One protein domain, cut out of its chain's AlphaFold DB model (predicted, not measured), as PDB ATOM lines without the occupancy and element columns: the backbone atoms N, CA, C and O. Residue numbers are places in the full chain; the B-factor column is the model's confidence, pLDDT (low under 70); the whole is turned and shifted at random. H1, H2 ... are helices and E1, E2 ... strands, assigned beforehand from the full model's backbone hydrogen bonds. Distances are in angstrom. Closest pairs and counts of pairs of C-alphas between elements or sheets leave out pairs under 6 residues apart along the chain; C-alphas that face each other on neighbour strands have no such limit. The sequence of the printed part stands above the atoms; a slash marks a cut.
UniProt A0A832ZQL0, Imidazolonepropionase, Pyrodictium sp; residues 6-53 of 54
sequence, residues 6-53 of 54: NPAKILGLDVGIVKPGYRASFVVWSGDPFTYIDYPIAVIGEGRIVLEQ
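What this domain is: This is residues 6 to 53 of the 54 residues of the protein "Imidazolonepropionase" of Pyrodictium sp (UniProt A0A832ZQL0). A small three-stranded sheet, E1, E2 and E3, is joined by a long looping stretch, residues 12 to 25, to one short helix, H1, which lies well away from the sheet near one end of the longest axis. The loop between E1 and E2 makes the other end. The printed part has 48 residues, with one named helix and three named strands in the order H1, E1, E2, E3; the sheet runs E1, E2, E3, antiparallel throughout. The class is mixed, helices and strands, though under half of the residues are in named elements. The whole is loose, with a radius of gyration of the C-alphas of 12.1 A and spans of 34 by 22 by 16 A.

Where its parts are: Find C-alpha 6 at (52.400, -12.573, -26.614); from there H1 runs through residues 6 to 11. Go on to C-alpha 26 at (47.567, -15.405, -12.505), where E1, residues 26 to 29, begins. E2, residues 40 to 45, is 13.3 A long, and E3, residues 48 to 52, is 10.6 A and ends at C-alpha 52, (50.796, -17.991, -0.770).

How they stand to each other: E1, E2 and E3 form a meander, each strand the antiparallel neighbour of the one before. Hairpin E1 and E2 stands at 171 degrees between directions; look for N 28 and O 42, 2.8 A apart. In hairpin E2 and E3, at 159 degrees, N 45 and O 48 are 2.8 A apart; both these pairs are within hydrogen-bond range. Edge strands E1 and E3 are apart. H1 is not on the sheet, and its O i to N i+4 pairs are within hydrogen-bond range.

The domain as a whole: The C-alphas of Gly 12 and Ile 37 are the two farthest apart, 33.8 A. The link from H1 to E1 is long, that from E1 to E2 short, that from E2 to E3 tight. The printed part has no cut, and no printed residue is under 70 in pLDDT.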
ATOM      1  N   ASN A   6      51.700 -12.383 -25.339       97.19
ATOM      2  CA  ASN A   6      52.400 -12.573 -26.614       97.19
ATOM      3  C   ASN A   6      52.864 -14.026 -26.831       97.19
ATOM      4  O   ASN A   6      52.481 -14.600 -27.853       97.19
ATOM      5  N   PRO A   7      53.637 -14.656 -25.921       97.38
ATOM      6  CA  PRO A   7      54.009 -16.060 -26.082       97.38
ATOM      7  C   PRO A   7      52.786 -16.987 -26.076       97.38
ATOM      8  O   PRO A   7      52.740 -17.915 -26.880       97.38
ATOM      9  N   ALA A   8      51.756 -16.703 -25.267       97.31
ATOM     10  CA  ALA A   8      50.518 -17.488 -25.273       97.31
ATOM     11  C   ALA A   8      49.829 -17.478 -26.650       97.31
ATOM     12  O   ALA A   8      49.410 -18.524 -27.140       97.31
ATOM     13  N   LYS A   9      49.788 -16.317 -27.318       97.06
ATOM     14  CA  LYS A   9      49.245 -16.188 -28.677       97.06
ATOM     15  C   LYS A   9      50.045 -16.987 -29.708       97.06
ATOM     16  O   LYS A   9      49.437 -17.616 -30.566       97.06
ATOM     17  N   ILE A  10      51.378 -16.961 -29.639       97.56
ATOM     18  CA  ILE A  10      52.250 -17.716 -30.560       97.56
ATOM     19  C   ILE A  10      52.002 -19.223 -30.424       97.56
ATOM     20  O   ILE A  10      51.968 -19.933 -31.424       97.56
ATOM     21  N   LEU A  11      51.800 -19.694 -29.193       97.56
ATOM     22  CA  LEU A  11      51.583 -21.107 -28.884       97.56
ATOM     23  C   LEU A  11      50.117 -21.554 -29.013       97.56
ATOM     24  O   LEU A  11      49.837 -22.740 -28.871       97.56
ATOM     25  N   GLY A  12      49.180 -20.634 -29.263       97.06
ATOM     26  CA  GLY A  12      47.752 -20.948 -29.352       97.06
ATOM     27  C   GLY A  12      47.121 -21.367 -28.018       97.06
ATOM     28  O   GLY A  12      46.211 -22.190 -28.011       97.06
ATOM     29  N   LEU A  13      47.606 -20.825 -26.896       97.19
ATOM     30  CA  LEU A  13      47.142 -21.174 -25.550       97.19
ATOM     31  C   LEU A  13      46.171 -20.129 -24.977       97.19
ATOM     32  O   LEU A  13      46.313 -18.925 -25.197       97.19
ATOM     33  N   ASP A  14      45.232 -20.589 -24.155       97.12
ATOM     34  CA  ASP A  14      44.231 -19.798 -23.431       97.12
ATOM     35  C   ASP A  14      44.740 -19.305 -22.058       97.12
ATOM     36  O   ASP A  14      44.032 -19.349 -21.052       97.12
ATOM     37  N   VAL A  15      45.990 -18.827 -22.013       96.69
ATOM     38  CA  VAL A  15      46.691 -18.335 -20.806       96.69
ATOM     39  C   VAL A  15      47.311 -16.950 -21.037       96.69
ATOM     40  O   VAL A  15      47.279 -16.407 -22.139       96.69
ATOM     41  N   GLY A  16      47.894 -16.351 -19.993       95.81
ATOM     42  CA  GLY A  16      48.689 -15.119 -20.106       95.81
ATOM     43  C   GLY A  16      47.880 -13.824 -20.279       95.81
ATOM     44  O   GLY A  16      48.467 -12.744 -20.366       95.81
ATOM     45  N   ILE A  17      46.547 -13.914 -20.303       96.56
ATOM     46  CA  ILE A  17      45.607 -12.789 -20.309       96.56
ATOM     47  C   ILE A  17      44.500 -13.097 -19.298       96.56
ATOM     48  O   ILE A  17      43.896 -14.165 -19.352       96.56
ATOM     49  N   VAL A  18      44.207 -12.155 -18.401       96.25
ATOM     50  CA  VAL A  18      43.086 -12.281 -17.461       96.25
ATOM     51  C   VAL A  18      41.797 -11.898 -18.187       96.25
ATOM     52  O   VAL A  18      41.527 -10.720 -18.419       96.25
ATOM     53  N   LYS A  19      41.027 -12.906 -18.603       96.75
ATOM     54  CA  LYS A  19      39.775 -12.750 -19.353       96.75
ATOM     55  C   LYS A  19      38.840 -13.937 -19.071       96.75
ATOM     56  O   LYS A  19      39.329 -15.054 -18.916       96.75
ATOM     57  N   PRO A  20      37.506 -13.752 -19.051       97.25
ATOM     58  CA  PRO A  20      36.572 -14.873 -18.980       97.25
ATOM     59  C   PRO A  20      36.826 -15.925 -20.070       97.25
ATOM     60  O   PRO A  20      37.088 -15.582 -21.225       97.25
ATOM     61  N   GLY A  21      36.738 -17.202 -19.690       96.50
ATOM     62  CA  GLY A  21      36.997 -18.345 -20.572       96.50
ATOM     63  C   GLY A  21      38.475 -18.712 -20.744       96.50
ATOM     64  O   GLY A  21      38.752 -19.708 -21.397       96.50
ATOM     65  N   TYR A  22      39.407 -17.944 -20.170       97.75
ATOM     66  CA  TYR A  22      40.826 -18.302 -20.132       97.75
ATOM     67  C   TYR A  22      41.127 -19.107 -18.870       97.75
ATOM     68  O   TYR A  22      40.457 -18.964 -17.842       97.75
ATOM     69  N   ARG A  23      42.161 -19.946 -18.937       97.56
ATOM     70  CA  ARG A  23      42.611 -20.744 -17.801       97.56
ATOM     71  C   ARG A  23      43.015 -19.828 -16.648       97.56
ATOM     72  O   ARG A  23      43.775 -18.876 -16.831       97.56
ATOM     73  N   ALA A  24      42.511 -20.134 -15.455       97.62
ATOM     74  CA  ALA A  24      42.697 -19.330 -14.252       97.62
ATOM     75  C   ALA A  24      44.126 -19.449 -13.694       97.62
ATOM     76  O   ALA A  24      44.349 -20.086 -12.668       97.62
ATOM     77  N   SER A  25      45.089 -18.839 -14.383       97.31
ATOM     78  CA  SER A  25      46.493 -18.785 -13.982       97.31
ATOM     79  C   SER A  25      46.970 -17.333 -13.942       97.31
ATOM     80  O   SER A  25      47.118 -16.697 -14.987       97.31
ATOM     81  N   PHE A  26      47.174 -16.798 -12.739       97.19
ATOM     82  CA  PHE A  26      47.567 -15.405 -12.505       97.19
ATOM     83  C   PHE A  26      48.291 -15.242 -11.163       97.19
ATOM     84  O   PHE A  26      48.268 -16.127 -10.311       97.19
ATOM     85  N   VAL A  27      48.950 -14.099 -10.988       97.50
ATOM     86  CA  VAL A  27      49.706 -13.757  -9.777       97.50
ATOM     87  C   VAL A  27      49.073 -12.531  -9.135       97.50
ATOM     88  O   VAL A  27      48.785 -11.554  -9.827       97.50
ATOM     89  N   VAL A  28      48.869 -12.590  -7.822       97.19
ATOM     90  CA  VAL A  28      48.465 -11.450  -6.998       97.19
ATOM     91  C   VAL A  28      49.729 -10.808  -6.446       97.19
ATOM     92  O   VAL A  28      50.532 -11.479  -5.802       97.19
ATOM     93  N   TRP A  29      49.903  -9.518  -6.707       97.38
ATOM     94  CA  TRP A  29      51.052  -8.734  -6.261       97.38
ATOM     95  C   TRP A  29      50.655  -7.794  -5.126       97.38
ATOM     96  O   TRP A  29      49.509  -7.349  -5.072       97.38
ATOM     97  N   SER A  30      51.609  -7.469  -4.252       97.25
ATOM     98  CA  SER A  30      51.445  -6.436  -3.219       97.25
ATOM     99  C   SER A  30      51.216  -5.037  -3.792       97.25
ATOM    100  O   SER A  30      50.587  -4.204  -3.144       97.25
ATOM    101  N   GLY A  31      51.688  -4.806  -5.017       96.69
ATOM    102  CA  GLY A  31      51.602  -3.539  -5.726       96.69
ATOM    103  C   GLY A  31      51.956  -3.706  -7.202       96.69
ATOM    104  O   GLY A  31      51.426  -4.592  -7.877       96.69
ATOM    105  N   ASP A  32      52.835  -2.847  -7.715       96.31
ATOM    106  CA  ASP A  32      53.260  -2.887  -9.114       96.31
ATOM    107  C   ASP A  32      54.362  -3.951  -9.306       96.31
ATOM    108  O   ASP A  32      55.424  -3.842  -8.694       96.31
ATOM    109  N   PRO A  33      54.175  -4.955 -10.185       94.62
ATOM    110  CA  PRO A  33      55.158  -6.018 -10.422       94.62
ATOM    111  C   PRO A  33      56.509  -5.545 -10.987       94.62
ATOM    112  O   PRO A  33      57.438  -6.346 -11.090       94.62
ATOM    113  N   PHE A  34      56.631  -4.283 -11.403       95.44
ATOM    114  CA  PHE A  34      57.885  -3.686 -11.868       95.44
ATOM    115  C   PHE A  34      58.585  -2.835 -10.806       95.44
ATOM    116  O   PHE A  34      59.683  -2.326 -11.050       95.44
ATOM    117  N   THR A  35      57.989  -2.703  -9.624       96.75
ATOM    118  CA  THR A  35      58.603  -2.042  -8.478       96.75
ATOM    119  C   THR A  35      59.439  -3.040  -7.683       96.75
ATOM    120  O   THR A  35      59.015  -4.154  -7.408       96.75
ATOM    121  N   TYR A  36      60.633  -2.627  -7.256       95.19
ATOM    122  CA  TYR A  36      61.570  -3.505  -6.542       95.19
ATOM    123  C   TYR A  36      61.074  -3.970  -5.160       95.19
ATOM    124  O   TYR A  36      61.428  -5.058  -4.717       95.19
ATOM    125  N   ILE A  37      60.293  -3.134  -4.467       96.69
ATOM    126  CA  ILE A  37      59.788  -3.437  -3.119       96.69
ATOM    127  C   ILE A  37      58.527  -4.306  -3.128       96.69
ATOM    128  O   ILE A  37      58.147  -4.812  -2.073       96.69
ATOM    129  N   ASP A  38      57.884  -4.460  -4.285       97.56
ATOM    130  CA  ASP A  38      56.654  -5.229  -4.417       97.56
ATOM    131  C   ASP A  38      56.956  -6.696  -4.725       97.56
ATOM    132  O   ASP A  38      57.932  -7.039  -5.394       97.56
ATOM    133  N   TYR A  39      56.106  -7.585  -4.218       96.12
ATOM    134  CA  TYR A  39      56.321  -9.025  -4.278       96.12
ATOM    135  C   TYR A  39      55.012  -9.797  -4.514       96.12
ATOM    136  O   TYR A  39      53.917  -9.269  -4.285       96.12
ATOM    137  N   PRO A  40      55.088 -11.054  -4.992       96.88
ATOM    138  CA  PRO A  40      53.918 -11.914  -5.132       96.88
ATOM    139  C   PRO A  40      53.340 -12.291  -3.764       96.88
ATOM    140  O   PRO A  40      54.014 -12.943  -2.973       96.88
ATOM    141  N   ILE A  41      52.076 -11.946  -3.519       97.94
ATOM    142  CA  ILE A  41      51.319 -12.389  -2.339       97.94
ATOM    143  C   ILE A  41      50.809 -13.813  -2.555       97.94
ATOM    144  O   ILE A  41      50.888 -14.656  -1.667       97.94
ATOM    145  N   ALA A  42      50.283 -14.093  -3.747       98.06
ATOM    146  CA  ALA A  42      49.767 -15.407  -4.094       98.06
ATOM    147  C   ALA A  42      49.986 -15.715  -5.573       98.06
ATOM    148  O   ALA A  42      49.906 -14.839  -6.438       98.06
ATOM    149  N   VAL A  43      50.210 -16.988  -5.878       98.00
ATOM    150  CA  VAL A  43      50.280 -17.509  -7.243       98.00
ATOM    151  C   VAL A  43      49.161 -18.518  -7.410       98.00
ATOM    152  O   VAL A  43      49.072 -19.496  -6.666       98.00
ATOM    153  N   ILE A  44      48.313 -18.282  -8.405       98.31
ATOM    154  CA  ILE A  44      47.210 -19.159  -8.762       98.31
ATOM    155  C   ILE A  44      47.582 -19.857 -10.068       98.31
ATOM    156  O   ILE A  44      47.853 -19.201 -11.075       98.31
ATOM    157  N   GLY A  45      47.590 -21.187 -10.053       97.62
ATOM    158  CA  GLY A  45      47.768 -22.041 -11.221       97.62
ATOM    159  C   GLY A  45      46.527 -22.894 -11.441       97.62
ATOM    160  O   GLY A  45      46.176 -23.712 -10.594       97.62
ATOM    161  N   GLU A  46      45.854 -22.700 -12.573       96.88
ATOM    162  CA  GLU A  46      44.664 -23.471 -12.962       96.88
ATOM    163  C   GLU A  46      43.554 -23.480 -11.890       96.88
ATOM    164  O   GLU A  46      42.915 -24.497 -11.626       96.88
ATOM    165  N   GLY A  47      43.341 -22.333 -11.240       97.38
ATOM    166  CA  GLY A  47      42.345 -22.155 -10.182       97.38
ATOM    167  C   GLY A  47      42.771 -22.664  -8.803       97.38
ATOM    168  O   GLY A  47      41.969 -22.613  -7.875       97.38
ATOM    169  N   ARG A  48      44.013 -23.134  -8.639       98.06
ATOM    170  CA  ARG A  48      44.564 -23.566  -7.347       98.06
ATOM    171  C   ARG A  48      45.639 -22.605  -6.870       98.06
ATOM    172  O   ARG A  48      46.475 -22.179  -7.661       98.06
ATOM    173  N   ILE A  49      45.648 -22.309  -5.576       97.94
ATOM    174  CA  ILE A  49      46.758 -21.596  -4.943       97.94
ATOM    175  C   ILE A  49      47.958 -22.549  -4.923       97.94
ATOM    176  O   ILE A  49      47.874 -23.640  -4.362       97.94
ATOM    177  N   VAL A  50      49.049 -22.158  -5.583       97.75
ATOM    178  CA  VAL A  50      50.305 -22.932  -5.627       97.75
ATOM    179  C   VAL A  50      51.403 -22.302  -4.773       97.75
ATOM    180  O   VAL A  50      52.344 -22.983  -4.380       97.75
ATOM    181  N   LEU A  51      51.269 -21.010  -4.478       96.88
ATOM    182  CA  LEU A  51      52.096 -20.267  -3.538       96.88
ATOM    183  C   LEU A  51      51.212 -19.230  -2.854       96.88
ATOM    184  O   LEU A  51      50.419 -18.568  -3.525       96.88
ATOM    185  N   GLU A  52      51.390 -19.067  -1.553       96.38
ATOM    186  CA  GLU A  52      50.796 -17.991  -0.770       96.38
ATOM    187  C   GLU A  52      51.817 -17.544   0.270       96.38
ATOM    188  O   GLU A  52      52.468 -18.375   0.908       96.38
ATOM    189  N   GLN A  53      51.997 -16.237   0.393       88.69
ATOM    190  CA  GLN A  53      52.852 -15.649   1.404       88.69
ATOM    191  C   GLN A  53      52.010 -15.330   2.640       88.69
ATOM    192  O   GLN A  53      50.997 -14.636   2.543       88.69
TER     193      GLN A  53